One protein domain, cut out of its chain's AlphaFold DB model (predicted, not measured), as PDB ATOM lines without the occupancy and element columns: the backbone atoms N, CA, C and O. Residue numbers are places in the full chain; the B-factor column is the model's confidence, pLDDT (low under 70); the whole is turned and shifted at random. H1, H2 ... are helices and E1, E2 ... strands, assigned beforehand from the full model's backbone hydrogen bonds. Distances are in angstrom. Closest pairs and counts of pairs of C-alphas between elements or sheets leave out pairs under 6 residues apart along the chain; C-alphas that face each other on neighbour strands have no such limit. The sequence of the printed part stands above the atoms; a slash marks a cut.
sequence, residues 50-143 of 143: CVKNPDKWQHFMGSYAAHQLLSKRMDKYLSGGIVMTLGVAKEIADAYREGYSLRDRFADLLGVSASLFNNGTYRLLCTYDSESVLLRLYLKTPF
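This is residues 50 to 143 of the 143 residues of an uncharacterized protein of candidate division Zixibacteria bacterium DG_27 (UniProt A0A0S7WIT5). Three helices make an up-and-down bundle, each running against the one before it, with H2 and H3 side by side and H1 slanting across H3; a two-stranded hairpin, E1 and E2, extends the flat body beyond H1 and H3 and has few contacts with the helices. The turn at residues 93 to 98, of which 93 to 95 belong to H2, sticks out. The printed part has 94 residues, in the order H1, H2, H3, E1, E2, with one antiparallel sheet, E1 - E2; the class is mixed, helices and strands. It is compact, with a radius of gyration of the C-alphas of 14.3 A, and spans 49 by 40 by 20 A.

H1, residues 55 to 70, touches H3, residues 102 to 117, closest at the C-alphas of Tyr 64 and Gly 111, 4.2 A, the same way at a tilt of 36 degrees, only just steep. With residues 63 to 70 alone H1 touches H2, residues 76 to 95, closest at the C-alphas of Leu 70 and Ser 79, 5.8 A; this helical hairpin runs opposite ways at 35.4 degrees, only just steep. H2 and H3, also a helical hairpin, touch at a shallow tilt of 13 degrees, opposite ways; their closest C-alphas, Gly 80 and Val 112, are 6.0 A apart. In H1, H2 and H3 every O i to N i+4 pair is within hydrogen-bond range. E1, residues 122 to 128, and E2, residues 133 to 139, form an antiparallel hairpin, with N 125 and O 136 at 2.9 A. E2 is apart from H1, H2 and H3.

H1 begins at C-alpha 55 (135.656, 136.131, 113.976) and is 22.4 A long, H2 28.5 A and H3 22.3 A. E1 is 19.1 A long; E2, 19.3 A, ends at C-alpha 139 (159.649, 137.890, 111.448).

The farthest C-alphas, Tyr 96 and Phe 143, are 49.2 A apart. The printed part has no cut and no long link. Low-confidence residues, with pLDDT under 70, are 50, 120 and 129 to 143.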
ATOM      1  N   CYS A  50     135.327 135.322 101.364       69.94
ATOM      2  CA  CYS A  50     136.104 136.281 100.579       69.94
ATOM      3  C   CYS A  50     135.968 137.741 101.052       69.94
ATOM      4  O   CYS A  50     136.802 138.571 100.697       69.94
ATOM      5  N   VAL A  51     134.940 138.066 101.846       72.88
ATOM      6  CA  VAL A  51     134.676 139.423 102.361       72.88
ATOM      7  C   VAL A  51     134.636 139.500 103.888       72.88
ATOM      8  O   VAL A  51     134.699 140.596 104.444       72.88
ATOM      9  N   LYS A  52     134.535 138.360 104.582       72.69
ATOM     10  CA  LYS A  52     134.442 138.284 106.041       72.69
ATOM     11  C   LYS A  52     135.616 137.497 106.610       72.69
ATOM     12  O   LYS A  52     135.758 136.302 106.373       72.69
ATOM     13  N   ASN A  53     136.426 138.190 107.405       77.94
ATOM     14  CA  ASN A  53     137.516 137.587 108.163       77.94
ATOM     15  C   ASN A  53     136.985 136.646 109.260       77.94
ATOM     16  O   ASN A  53     135.886 136.893 109.768       77.94
ATOM     17  N   PRO A  54     137.770 135.648 109.707       83.44
ATOM     18  CA  PRO A  54     137.418 134.824 110.854       83.44
ATOM     19  C   PRO A  54     137.166 135.683 112.089       83.44
ATOM     20  O   PRO A  54     137.902 136.632 112.356       83.44
ATOM     21  N   ASP A  55     136.149 135.326 112.857       85.44
ATOM     22  CA  ASP A  55     135.656 136.131 113.976       85.44
ATOM     23  C   ASP A  55     136.751 136.458 115.016       85.44
ATOM     24  O   ASP A  55     137.090 137.621 115.243       85.44
ATOM     25  N   LYS A  56     137.459 135.433 115.514       88.69
ATOM     26  CA  LYS A  56     138.550 135.617 116.496       88.69
ATOM     27  C   LYS A  56     139.727 136.421 115.947       88.69
ATOM     28  O   LYS A  56     140.442 137.082 116.700       88.69
ATOM     29  N   TRP A  57     139.928 136.401 114.629       86.31
ATOM     30  CA  TRP A  57     140.932 137.241 113.983       86.31
ATOM     31  C   TRP A  57     140.527 138.717 113.989       86.31
ATOM     32  O   TRP A  57     141.388 139.574 114.177       86.31
ATOM     33  N   GLN A  58     139.237 139.023 113.822       88.62
ATOM     34  CA  GLN A  58     138.735 140.395 113.909       88.62
ATOM     35  C   GLN A  58     138.931 140.967 115.315       88.62
ATOM     36  O   GLN A  58     139.428 142.085 115.433       88.62
ATOM     37  N   HIS A  59     138.647 140.183 116.357       92.31
ATOM     38  CA  HIS A  59     138.935 140.540 117.750       92.31
ATOM     39  C   HIS A  59     140.424 140.811 117.978       92.31
ATOM     40  O   HIS A  59     140.832 141.920 118.335       92.31
ATOM     41  N   PHE A  60     141.267 139.830 117.643       91.94
ATOM     42  CA  PHE A  60     142.715 139.959 117.772       91.94
ATOM     43  C   PHE A  60     143.262 141.197 117.040       91.94
ATOM     44  O   PHE A  60     143.975 142.006 117.637       91.94
ATOM     45  N   MET A  61     142.931 141.371 115.756       90.31
ATOM     46  CA  MET A  61     143.462 142.475 114.954       90.31
ATOM     47  C   MET A  61     142.854 143.821 115.309       90.31
ATOM     48  O   MET A  61     143.570 144.821 115.272       90.31
ATOM     49  N   GLY A  62     141.568 143.860 115.657       92.62
ATOM     50  CA  GLY A  62     140.897 145.066 116.125       92.62
ATOM     51  C   GLY A  62     141.581 145.600 117.377       92.62
ATOM     52  O   GLY A  62     142.031 146.746 117.394       92.62
ATOM     53  N   SER A  63     141.775 144.735 118.372       95.06
ATOM     54  CA  SER A  63     142.472 145.065 119.616       95.06
ATOM     55  C   SER A  63     143.950 145.416 119.397       95.06
ATOM     56  O   SER A  63     144.438 146.417 119.931       95.06
ATOM     57  N   TYR A  64     144.666 144.664 118.553       93.56
ATOM     58  CA  TYR A  64     146.054 144.966 118.179       93.56
ATOM     59  C   TYR A  64     146.191 146.348 117.522       93.56
ATOM     60  O   TYR A  64     147.023 147.160 117.931       93.56
ATOM     61  N   ALA A  65     145.374 146.635 116.504       93.12
ATOM     62  CA  ALA A  65     145.444 147.881 115.746       93.12
ATOM     63  C   ALA A  65     144.992 149.081 116.587       93.12
ATOM     64  O   ALA A  65     145.656 150.121 116.571       93.12
ATOM     65  N   ALA A  66     143.914 148.934 117.364       95.56
ATOM     66  CA  ALA A  66     143.447 149.967 118.282       95.56
ATOM     67  C   ALA A  66     144.543 150.341 119.289       95.56
ATOM     68  O   ALA A  66     144.847 151.523 119.459       95.56
ATOM     69  N   HIS A  67     145.204 149.345 119.886       95.62
ATOM     70  CA  HIS A  67     146.311 149.580 120.809       95.62
ATOM     71  C   HIS A  67     147.512 150.254 120.125       95.62
ATOM     72  O   HIS A  67     148.043 151.234 120.650       95.62
ATOM     73  N   GLN A  68     147.917 149.811 118.928       92.94
ATOM     74  CA  GLN A  68     148.997 150.463 118.175       92.94
ATOM     75  C   GLN A  68     148.710 151.926 117.842       92.94
ATOM     76  O   GLN A  68     149.615 152.759 117.865       92.94
ATOM     77  N   LEU A  69     147.470 152.251 117.483       93.94
ATOM     78  CA  LEU A  69     147.096 153.622 117.154       93.94
ATOM     79  C   LEU A  69     147.040 154.493 118.410       93.94
ATOM     80  O   LEU A  69     147.552 155.614 118.400       93.94
ATOM     81  N   LEU A  70     146.468 153.970 119.493       95.12
ATOM     82  CA  LEU A  70     146.281 154.712 120.733       95.12
ATOM     83  C   LEU A  70     147.610 154.954 121.466       95.12
ATOM     84  O   LEU A  70     147.872 156.073 121.905       95.12
ATOM     85  N   SER A  71     148.499 153.956 121.506       95.12
ATOM     86  CA  SER A  71     149.839 154.060 122.113       95.12
ATOM     87  C   SER A  71     150.760 155.085 121.433       95.12
ATOM     88  O   SER A  71     151.729 155.533 122.038       95.12
ATOM     89  N   LYS A  72     150.455 155.541 120.208       94.12
ATOM     90  CA  LYS A  72     151.166 156.674 119.576       94.12
ATOM     91  C   LYS A  72     150.835 158.027 120.211       94.12
ATOM     92  O   LYS A  72     151.518 159.010 119.933       94.12
ATOM     93  N   ARG A  73     149.752 158.113 120.987       96.00
ATOM     94  CA  ARG A  73     149.223 159.364 121.556       96.00
ATOM     95  C   ARG A  73     149.238 159.388 123.087       96.00
ATOM     96  O   ARG A  73     148.997 160.445 123.658       96.00
ATOM     97  N   MET A  74     149.498 158.259 123.746       95.56
ATOM     98  CA  MET A  74     149.523 158.137 125.207       95.56
ATOM     99  C   MET A  74     150.411 156.972 125.660       95.56
ATOM    100  O   MET A  74     150.909 156.214 124.834       95.56
ATOM    101  N   ASP A  75     150.591 156.819 126.975       96.00
ATOM    102  CA  ASP A  75     151.338 155.697 127.548       96.00
ATOM    103  C   ASP A  75     150.801 154.343 127.053       96.00
ATOM    104  O   ASP A  75     149.589 154.103 127.032       96.00
ATOM    105  N   LYS A  76     151.716 153.448 126.668       93.69
ATOM    106  CA  LYS A  76     151.363 152.158 126.071       93.69
ATOM    107  C   LYS A  76     150.552 151.281 127.026       93.69
ATOM    108  O   LYS A  76     149.564 150.689 126.605       93.69
ATOM    109  N   TYR A  77     150.889 151.246 128.316       94.81
ATOM    110  CA  TYR A  77     150.167 150.420 129.286       94.81
ATOM    111  C   TYR A  77     148.766 150.974 129.546       94.81
ATOM    112  O   TYR A  77     147.801 150.210 129.577       94.81
ATOM    113  N   LEU A  78     148.636 152.301 129.654       95.31
ATOM    114  CA  LEU A  78     147.332 152.958 129.752       95.31
ATOM    115  C   LEU A  78     146.469 152.682 128.515       95.31
ATOM    116  O   LEU A  78     145.299 152.326 128.647       95.31
ATOM    117  N   SER A  79     147.049 152.795 127.318       95.81
ATOM    118  CA  SER A  79     146.338 152.512 126.073       95.81
ATOM    119  C   SER A  79     145.875 151.055 125.990       95.81
ATOM    120  O   SER A  79     144.748 150.798 125.570       95.81
ATOM    121  N   GLY A  80     146.688 150.103 126.463       94.62
ATOM    122  CA  GLY A  80     146.312 148.691 126.530       94.62
ATOM    123  C   GLY A  80     145.153 148.457 127.491       94.62
ATOM    124  O   GLY A  80     144.203 147.755 127.153       94.62
ATOM    125  N   GLY A  81     145.179 149.116 128.654       94.56
ATOM    126  CA  GLY A  81     144.075 149.090 129.612       94.56
ATOM    127  C   GLY A  81     142.763 149.627 129.032       94.56
ATOM    128  O   GLY A  81     141.712 149.024 129.244       94.56
ATOM    129  N   ILE A  82     142.817 150.714 128.253       95.88
ATOM    130  CA  ILE A  82     141.648 151.270 127.547       95.88
ATOM    131  C   ILE A  82     141.072 150.262 126.565       95.88
ATOM    132  O   ILE A  82     139.884 149.955 126.638       95.88
ATOM    133  N   VAL A  83     141.907 149.734 125.670       96.19
ATOM    134  CA  VAL A  83     141.458 148.810 124.623       96.19
ATOM    135  C   VAL A  83     140.855 147.548 125.240       96.19
ATOM    136  O   VAL A  83     139.758 147.154 124.857       96.19
ATOM    137  N   MET A  84     141.491 146.984 126.272       96.50
ATOM    138  CA  MET A  84     140.937 145.842 127.007       96.50
ATOM    139  C   MET A  84     139.604 146.165 127.687       96.50
ATOM    140  O   MET A  84     138.697 145.339 127.669       96.50
ATOM    141  N   THR A  85     139.467 147.352 128.285       95.12
ATOM    142  CA  THR A  85     138.213 147.759 128.942       95.12
ATOM    143  C   THR A  85     137.083 147.891 127.926       95.12
ATOM    144  O   THR A  85     135.972 147.439 128.194       95.12
ATOM    145  N   LEU A  86     137.365 148.456 126.748       93.62
ATOM    146  CA  LEU A  86     136.399 148.557 125.655       93.62
ATOM    147  C   LEU A  86     136.004 147.179 125.113       93.62
ATOM    148  O   LEU A  86     134.818 146.945 124.914       93.62
ATOM    149  N   GLY A  87     136.962 146.259 124.949       91.50
ATOM    150  CA  GLY A  87     136.677 144.872 124.564       91.50
ATOM    151  C   GLY A  87     135.777 144.162 125.580       91.50
ATOM    152  O   GLY A  87     134.764 143.580 125.213       91.50
ATOM    153  N   VAL A  88     136.065 144.296 126.881       92.31
ATOM    154  CA  VAL A  88     135.208 143.742 127.945       92.31
ATOM    155  C   VAL A  88     133.813 144.366 127.937       92.31
ATOM    156  O   VAL A  88     132.832 143.641 128.061       92.31
ATOM    157  N   ALA A  89     133.707 145.688 127.794       91.88
ATOM    158  CA  ALA A  89     132.415 146.369 127.741       91.88
ATOM    159  C   ALA A  89     131.583 145.914 126.531       91.88
ATOM    160  O   ALA A  89     130.387 145.664 126.672       91.88
ATOM    161  N   LYS A  90     132.229 145.749 125.368       91.88
ATOM    162  CA  LYS A  90     131.622 145.210 124.146       91.88
ATOM    163  C   LYS A  90     131.111 143.784 124.364       91.88
ATOM    164  O   LYS A  90     129.946 143.529 124.103       91.88
ATOM    165  N   GLU A  91     131.916 142.899 124.950       91.44
ATOM    166  CA  GLU A  91     131.506 141.515 125.232       91.44
ATOM    167  C   GLU A  91     130.390 141.410 126.278       91.44
ATOM    168  O   GLU A  91     129.519 140.551 126.178       91.44
ATOM    169  N   ILE A  92     130.368 142.296 127.278       90.56
ATOM    170  CA  ILE A  92     129.237 142.380 128.213       90.56
ATOM    171  C   ILE A  92     127.970 142.807 127.469       90.56
ATOM    172  O   ILE A  92     126.914 142.240 127.717       90.56
ATOM    173  N   ALA A  93     128.054 143.775 126.553       89.31
ATOM    174  CA  ALA A  93     126.906 144.179 125.747       89.31
ATOM    175  C   ALA A  93     126.419 143.038 124.836       89.31
ATOM    176  O   ALA A  93     125.215 142.799 124.757       89.31
ATOM    177  N   ASP A  94     127.342 142.298 124.218       88.56
ATOM    178  CA  ASP A  94     127.025 141.130 123.393       88.56
ATOM    179  C   ASP A  94     126.416 139.992 124.228       88.56
ATOM    180  O   ASP A  94     125.510 139.311 123.750       88.56
ATOM    181  N   ALA A  95     126.791 139.844 125.505       90.38
ATOM    182  CA  ALA A  95     126.197 138.876 126.432       90.38
ATOM    183  C   ALA A  95     124.673 138.980 126.549       90.38
ATOM    184  O   ALA A  95     123.997 137.957 126.643       90.38
ATOM    185  N   TYR A  96     124.149 140.206 126.527       88.12
ATOM    186  CA  TYR A  96     122.716 140.502 126.609       88.12
ATOM    187  C   TYR A  96     122.003 140.462 125.248       88.12
ATOM    188  O   TYR A  96     120.817 140.778 125.163       88.12
ATOM    189  N   ARG A  97     122.727 140.127 124.174       86.50
ATOM    190  CA  ARG A  97     122.231 140.143 122.795       86.50
ATOM    191  C   ARG A  97     122.369 138.770 122.145       86.50
ATOM    192  O   ARG A  97     121.372 138.112 121.851       86.50
ATOM    193  N   GLU A  98     123.602 138.316 121.968       86.50
ATOM    194  CA  GLU A  98     123.959 137.088 121.247       86.50
ATOM    195  C   GLU A  98     124.724 136.073 122.107       86.50
ATOM    196  O   GLU A  98     124.592 134.868 121.892       86.50
ATOM    197  N   GLY A  99     125.421 136.540 123.140       90.81
ATOM    198  CA  GLY A  99     126.121 135.726 124.122       90.81
ATOM    199  C   GLY A  99     127.573 136.150 124.311       90.81
ATOM    200  O   GLY A  99     128.251 136.572 123.387       90.81
ATOM    201  N   TYR A 100     128.040 136.016 125.544       93.12
ATOM    202  CA  TYR A 100     129.382 136.367 125.970       93.12
ATOM    203  C   TYR A 100     130.384 135.304 125.539       93.12
ATOM    204  O   TYR A 100     130.206 134.116 125.848       93.12
ATOM    205  N   SER A 101     131.470 135.742 124.910       93.94
ATOM    206  CA  SER A 101     132.509 134.871 124.381       93.94
ATOM    207  C   SER A 101     133.820 135.018 125.152       93.94
ATOM    208  O   SER A 101     134.508 136.043 125.144       93.94
ATOM    209  N   LEU A 102     134.217 133.941 125.834       92.31
ATOM    210  CA  LEU A 102     135.522 133.897 126.498       92.31
ATOM    211  C   LEU A 102     136.671 133.870 125.486       92.31
ATOM    212  O   LEU A 102     137.758 134.369 125.790       92.31
ATOM    213  N   ARG A 103     136.451 133.287 124.303       91.62
ATOM    214  CA  ARG A 103     137.482 133.181 123.267       91.62
ATOM    215  C   ARG A 103     137.717 134.519 122.580       91.62
ATOM    216  O   ARG A 103     138.873 134.825 122.302       91.62
ATOM    217  N   ASP A 104     136.683 135.341 122.412       92.81
ATOM    218  CA  ASP A 104     136.826 136.719 121.920       92.81
ATOM    219  C   ASP A 104     137.640 137.571 122.873       92.81
ATOM    220  O   ASP A 104     138.653 138.150 122.482       92.81
ATOM    221  N   ARG A 105     137.315 137.522 124.167       93.00
ATOM    222  CA  ARG A 105     138.129 138.190 125.188       93.00
ATOM    223  C   ARG A 105     139.579 137.735 125.199       93.00
ATOM    224  O   ARG A 105     140.479 138.535 125.460       93.00
ATOM    225  N   PHE A 106     139.816 136.444 124.991       92.94
ATOM    226  CA  PHE A 106     141.172 135.920 124.921       92.94
ATOM    227  C   PHE A 106     141.888 136.405 123.658       92.94
ATOM    228  O   PHE A 106     143.048 136.801 123.740       92.94
ATOM    229  N   ALA A 107     141.205 136.437 122.512       92.06
ATOM    230  CA  ALA A 107     141.739 136.991 121.274       92.06
ATOM    231  C   ALA A 107     142.069 138.486 121.413       92.06
ATOM    232  O   ALA A 107     143.152 138.904 121.003       92.06
ATOM    233  N   ASP A 108     141.212 139.267 122.074       94.31
ATOM    234  CA  ASP A 108     141.461 140.675 122.392       94.31
ATOM    235  C   ASP A 108     142.701 140.845 123.277       94.31
ATOM    236  O   ASP A 108     143.593 141.638 122.966       94.31
ATOM    237  N   LEU A 109     142.810 140.038 124.340       94.56
ATOM    238  CA  LEU A 109     143.978 140.029 125.219       94.56
ATOM    239  C   LEU A 109     145.260 139.694 124.454       94.56
ATOM    240  O   LEU A 109     146.285 140.353 124.655       94.56
ATOM    241  N   LEU A 110     145.214 138.689 123.577       91.94
ATOM    242  CA  LEU A 110     146.337 138.337 122.717       91.94
ATOM    243  C   LEU A 110     146.678 139.473 121.750       91.94
ATOM    244  O   LEU A 110     147.859 139.742 121.558       91.94
ATOM    245  N   GLY A 111     145.687 140.161 121.187       92.44
ATOM    246  CA  GLY A 111     145.878 141.301 120.290       92.44
ATOM    247  C   GLY A 111     146.583 142.469 120.980       92.44
ATOM    248  O   GLY A 111     147.610 142.957 120.494       92.44
ATOM    249  N   VAL A 112     146.097 142.870 122.160       94.69
ATOM    250  CA  VAL A 112     146.734 143.916 122.977       94.69
ATOM    251  C   VAL A 112     148.140 143.495 123.396       94.69
ATOM    252  O   VAL A 112     149.084 144.261 123.213       94.69
ATOM    253  N   SER A 113     148.309 142.266 123.895       92.62
ATOM    254  CA  SER A 113     149.616 141.747 124.317       92.62
ATOM    255  C   SER A 113     150.599 141.719 123.150       92.62
ATOM    256  O   SER A 113     151.709 142.241 123.258       92.62
ATOM    257  N   ALA A 114     150.178 141.189 122.001       90.75
ATOM    258  CA  ALA A 114     150.981 141.170 120.792       90.75
ATOM    259  C   ALA A 114     151.394 142.585 120.402       90.75
ATOM    260  O   ALA A 114     152.563 142.803 120.118       90.75
ATOM    261  N   SER A 115     150.500 143.573 120.444       91.50
ATOM    262  CA  SER A 115     150.887 144.952 120.145       91.50
ATOM    263  C   SER A 115     151.808 145.565 121.203       91.50
ATOM    264  O   SER A 115     152.641 146.393 120.843       91.50
ATOM    265  N   LEU A 116     151.661 145.210 122.478       91.38
ATOM    266  CA  LEU A 116     152.456 145.755 123.579       91.38
ATOM    267  C   LEU A 116     153.898 145.238 123.572       91.38
ATOM    268  O   LEU A 116     154.817 145.977 123.932       91.38
ATOM    269  N   PHE A 117     154.095 143.991 123.139       88.62
ATOM    270  CA  PHE A 117     155.409 143.356 123.025       88.62
ATOM    271  C   PHE A 117     156.011 143.438 121.615       88.62
ATOM    272  O   PHE A 117     157.220 143.266 121.450       88.62
ATOM    273  N   ASN A 118     155.208 143.716 120.584       82.38
ATOM    274  CA  ASN A 118     155.698 143.874 119.219       82.38
ATOM    275  C   ASN A 118     156.285 145.276 119.019       82.38
ATOM    276  O   ASN A 118     155.600 146.210 118.608       82.38
ATOM    277  N   ASN A 119     157.594 145.396 119.229       72.50
ATOM    278  CA  ASN A 119     158.376 146.608 118.954       72.50
ATOM    279  C   ASN A 119     158.671 146.803 117.446       72.50
ATOM    280  O   ASN A 119     159.729 147.298 117.067       72.50
ATOM    281  N   GLY A 120     157.765 146.365 116.565       69.81
ATOM    282  CA  GLY A 120     157.958 146.366 115.110       69.81
ATOM    283  C   GLY A 120     158.782 145.188 114.571       69.81
ATOM    284  O   GLY A 120     159.147 145.193 113.394       69.81
ATOM    285  N   THR A 121     159.063 144.190 115.410       71.94
ATOM    286  CA  THR A 121     159.857 142.994 115.084       71.94
ATOM    287  C   THR A 121     159.079 141.977 114.249       71.94
ATOM    288  O   THR A 121     159.674 141.241 113.469       71.94
ATOM    289  N   TYR A 122     157.751 141.933 114.376       71.06
ATOM    290  CA  TYR A 122     156.926 140.909 113.733       71.06
ATOM    291  C   TYR A 122     155.838 141.537 112.863       71.06
ATOM    292  O   TYR A 122     155.181 142.501 113.261       71.06
ATOM    293  N   ARG A 123     155.621 140.956 111.683       75.62
ATOM    294  CA  ARG A 123     154.443 141.163 110.840       75.62
ATOM    295  C   ARG A 123     153.476 140.002 111.067       75.62
ATOM    296  O   ARG A 123     153.866 138.839 111.028       75.62
ATOM    297  N   LEU A 124     152.218 140.333 111.313       73.88
ATOM    298  CA  LEU A 124     151.138 139.373 111.510       73.88
ATOM    299  C   LEU A 124     150.380 139.222 110.190       73.88
ATOM    300  O   LEU A 124     149.957 140.227 109.619       73.88
ATOM    301  N   LEU A 125     150.214 137.993 109.706       74.00
ATOM    302  CA  LEU A 125     149.381 137.677 108.549       74.00
ATOM    303  C   LEU A 125     148.408 136.567 108.935       74.00
ATOM    304  O   LEU A 125     148.822 135.509 109.398       74.00
ATOM    305  N   CYS A 126     147.122 136.775 108.698       74.00
ATOM    306  CA  CYS A 126     146.149 135.693 108.735       74.00
ATOM    307  C   CYS A 126     145.817 135.306 107.303       74.00
ATOM    308  O   CYS A 126     145.387 136.146 106.514       74.00
ATOM    309  N   THR A 127     146.058 134.045 106.973       72.56
ATOM    310  CA  THR A 127     145.591 133.426 105.734       72.56
ATOM    311  C   THR A 127     144.506 132.438 106.107       72.56
ATOM    312  O   THR A 127     144.733 131.607 106.982       72.56
ATOM    313  N   TYR A 128     143.348 132.515 105.470       71.81
ATOM    314  CA  TYR A 128     142.263 131.575 105.705       71.81
ATOM    315  C   TYR A 128     141.548 131.276 104.388       71.81
ATOM    316  O   TYR A 128     141.489 132.134 103.504       71.81
ATOM    317  N   ASP A 129     141.051 130.053 104.258       67.81
ATOM    318  CA  ASP A 129     140.272 129.571 103.121       67.81
ATOM    319  C   ASP A 129     139.072 128.739 103.608       67.81
ATOM    320  O   ASP A 129     138.705 128.778 104.786       67.81
ATOM    321  N   SER A 130     138.420 128.022 102.691       62.59
ATOM    322  CA  SER A 130     137.278 127.160 102.996       62.59
ATOM    323  C   SER A 130     137.638 125.875 103.758       62.59
ATOM    324  O   SER A 130     136.742 125.093 104.057       62.59
ATOM    325  N   GLU A 131     138.911 125.617 104.052       60.88
ATOM    326  CA  GLU A 131     139.359 124.373 104.691       60.88
ATOM    327  C   GLU A 131     140.208 124.624 105.945       60.88
ATOM    328  O   GLU A 131     140.283 123.774 106.833       60.88
ATOM    329  N   SER A 132     140.844 125.793 106.056       57.47
ATOM    330  CA  SER A 132     141.824 126.084 107.092       57.47
ATOM    331  C   SER A 132     141.884 127.567 107.471       57.47
ATOM    332  O   SER A 132     141.742 128.472 106.649       57.47
ATOM    333  N   VAL A 133     142.164 127.826 108.751       60.09
ATOM    334  CA  VAL A 133     142.600 129.139 109.239       60.09
ATOM    335  C   VAL A 133     144.054 129.004 109.669       60.09
ATOM    336  O   VAL A 133     144.362 128.310 110.636       60.09
ATOM    337  N   LEU A 134     144.961 129.671 108.959       64.50
ATOM    338  CA  LEU A 134     146.387 129.691 109.263       64.50
ATOM    339  C   LEU A 134     146.817 131.098 109.683       64.50
ATOM    340  O   LEU A 134     146.982 132.004 108.862       64.50
ATOM    341  N   LEU A 135     147.068 131.268 110.980       60.09
ATOM    342  CA  LEU A 135     147.785 132.436 111.475       60.09
ATOM    343  C   LEU A 135     149.280 132.263 111.183       60.09
ATOM    344  O   LEU A 135     149.943 131.404 111.764       60.09
ATOM    345  N   ARG A 136     149.826 133.089 110.290       63.56
ATOM    346  CA  ARG A 136     151.245 133.106 109.932       63.56
ATOM    347  C   ARG A 136     151.930 134.326 110.549       63.56
ATOM    348  O   ARG A 136     151.609 135.478 110.256       63.56
ATOM    349  N   LEU A 137     152.913 134.064 111.402       57.16
ATOM    350  CA  LEU A 137     153.789 135.076 111.987       57.16
ATOM    351  C   LEU A 137     155.031 135.223 111.108       57.16
ATOM    352  O   LEU A 137     155.810 134.284 110.978       57.16
ATOM    353  N   TYR A 138     155.236 136.402 110.527       63.22
ATOM    354  CA  TYR A 138     156.445 136.713 109.771       63.22
ATOM    355  C   TYR A 138     157.371 137.567 110.631       63.22
ATOM    356  O   TYR A 138     157.032 138.684 111.019       63.22
ATOM    357  N   LEU A 139     158.569 137.065 110.914       52.78
ATOM    358  CA  LEU A 139     159.649 137.890 111.448       52.78
ATOM    359  C   LEU A 139     159.997 138.966 110.417       52.78
ATOM    360  O   LEU A 139     160.234 138.664 109.247       52.78
ATOM    361  N   LYS A 140     160.026 140.231 110.841       55.62
ATOM    362  CA  LYS A 140     160.585 141.299 110.020       55.62
ATOM    363  C   LYS A 140     162.094 141.070 109.980       55.62
ATOM    364  O   LYS A 140     162.791 141.385 110.940       55.62
ATOM    365  N   THR A 141     162.598 140.493 108.893       48.59
ATOM    366  CA  THR A 141     164.039 140.448 108.651       48.59
ATOM    367  C   THR A 141     164.538 141.883 108.464       48.59
ATOM    368  O   THR A 141     163.919 142.634 107.701       48.59
ATOM    369  N   PRO A 142     165.593 142.311 109.182       54.38
ATOM    370  CA  PRO A 142     166.229 143.589 108.908       54.38
ATOM    371  C   PRO A 142     166.839 143.506 107.504       54.38
ATOM    372  O   PRO A 142     167.748 142.712 107.276       54.38
ATOM    373  N   PHE A 143     166.266 144.259 106.568       45.00
ATOM    374  CA  PHE A 143     166.922 144.634 105.320       45.00
ATOM    375  C   PHE A 143     167.522 146.020 105.517       45.00
ATOM    376  O   PHE A 143     166.815 146.859 106.130       45.00
TER     377      PHE A 143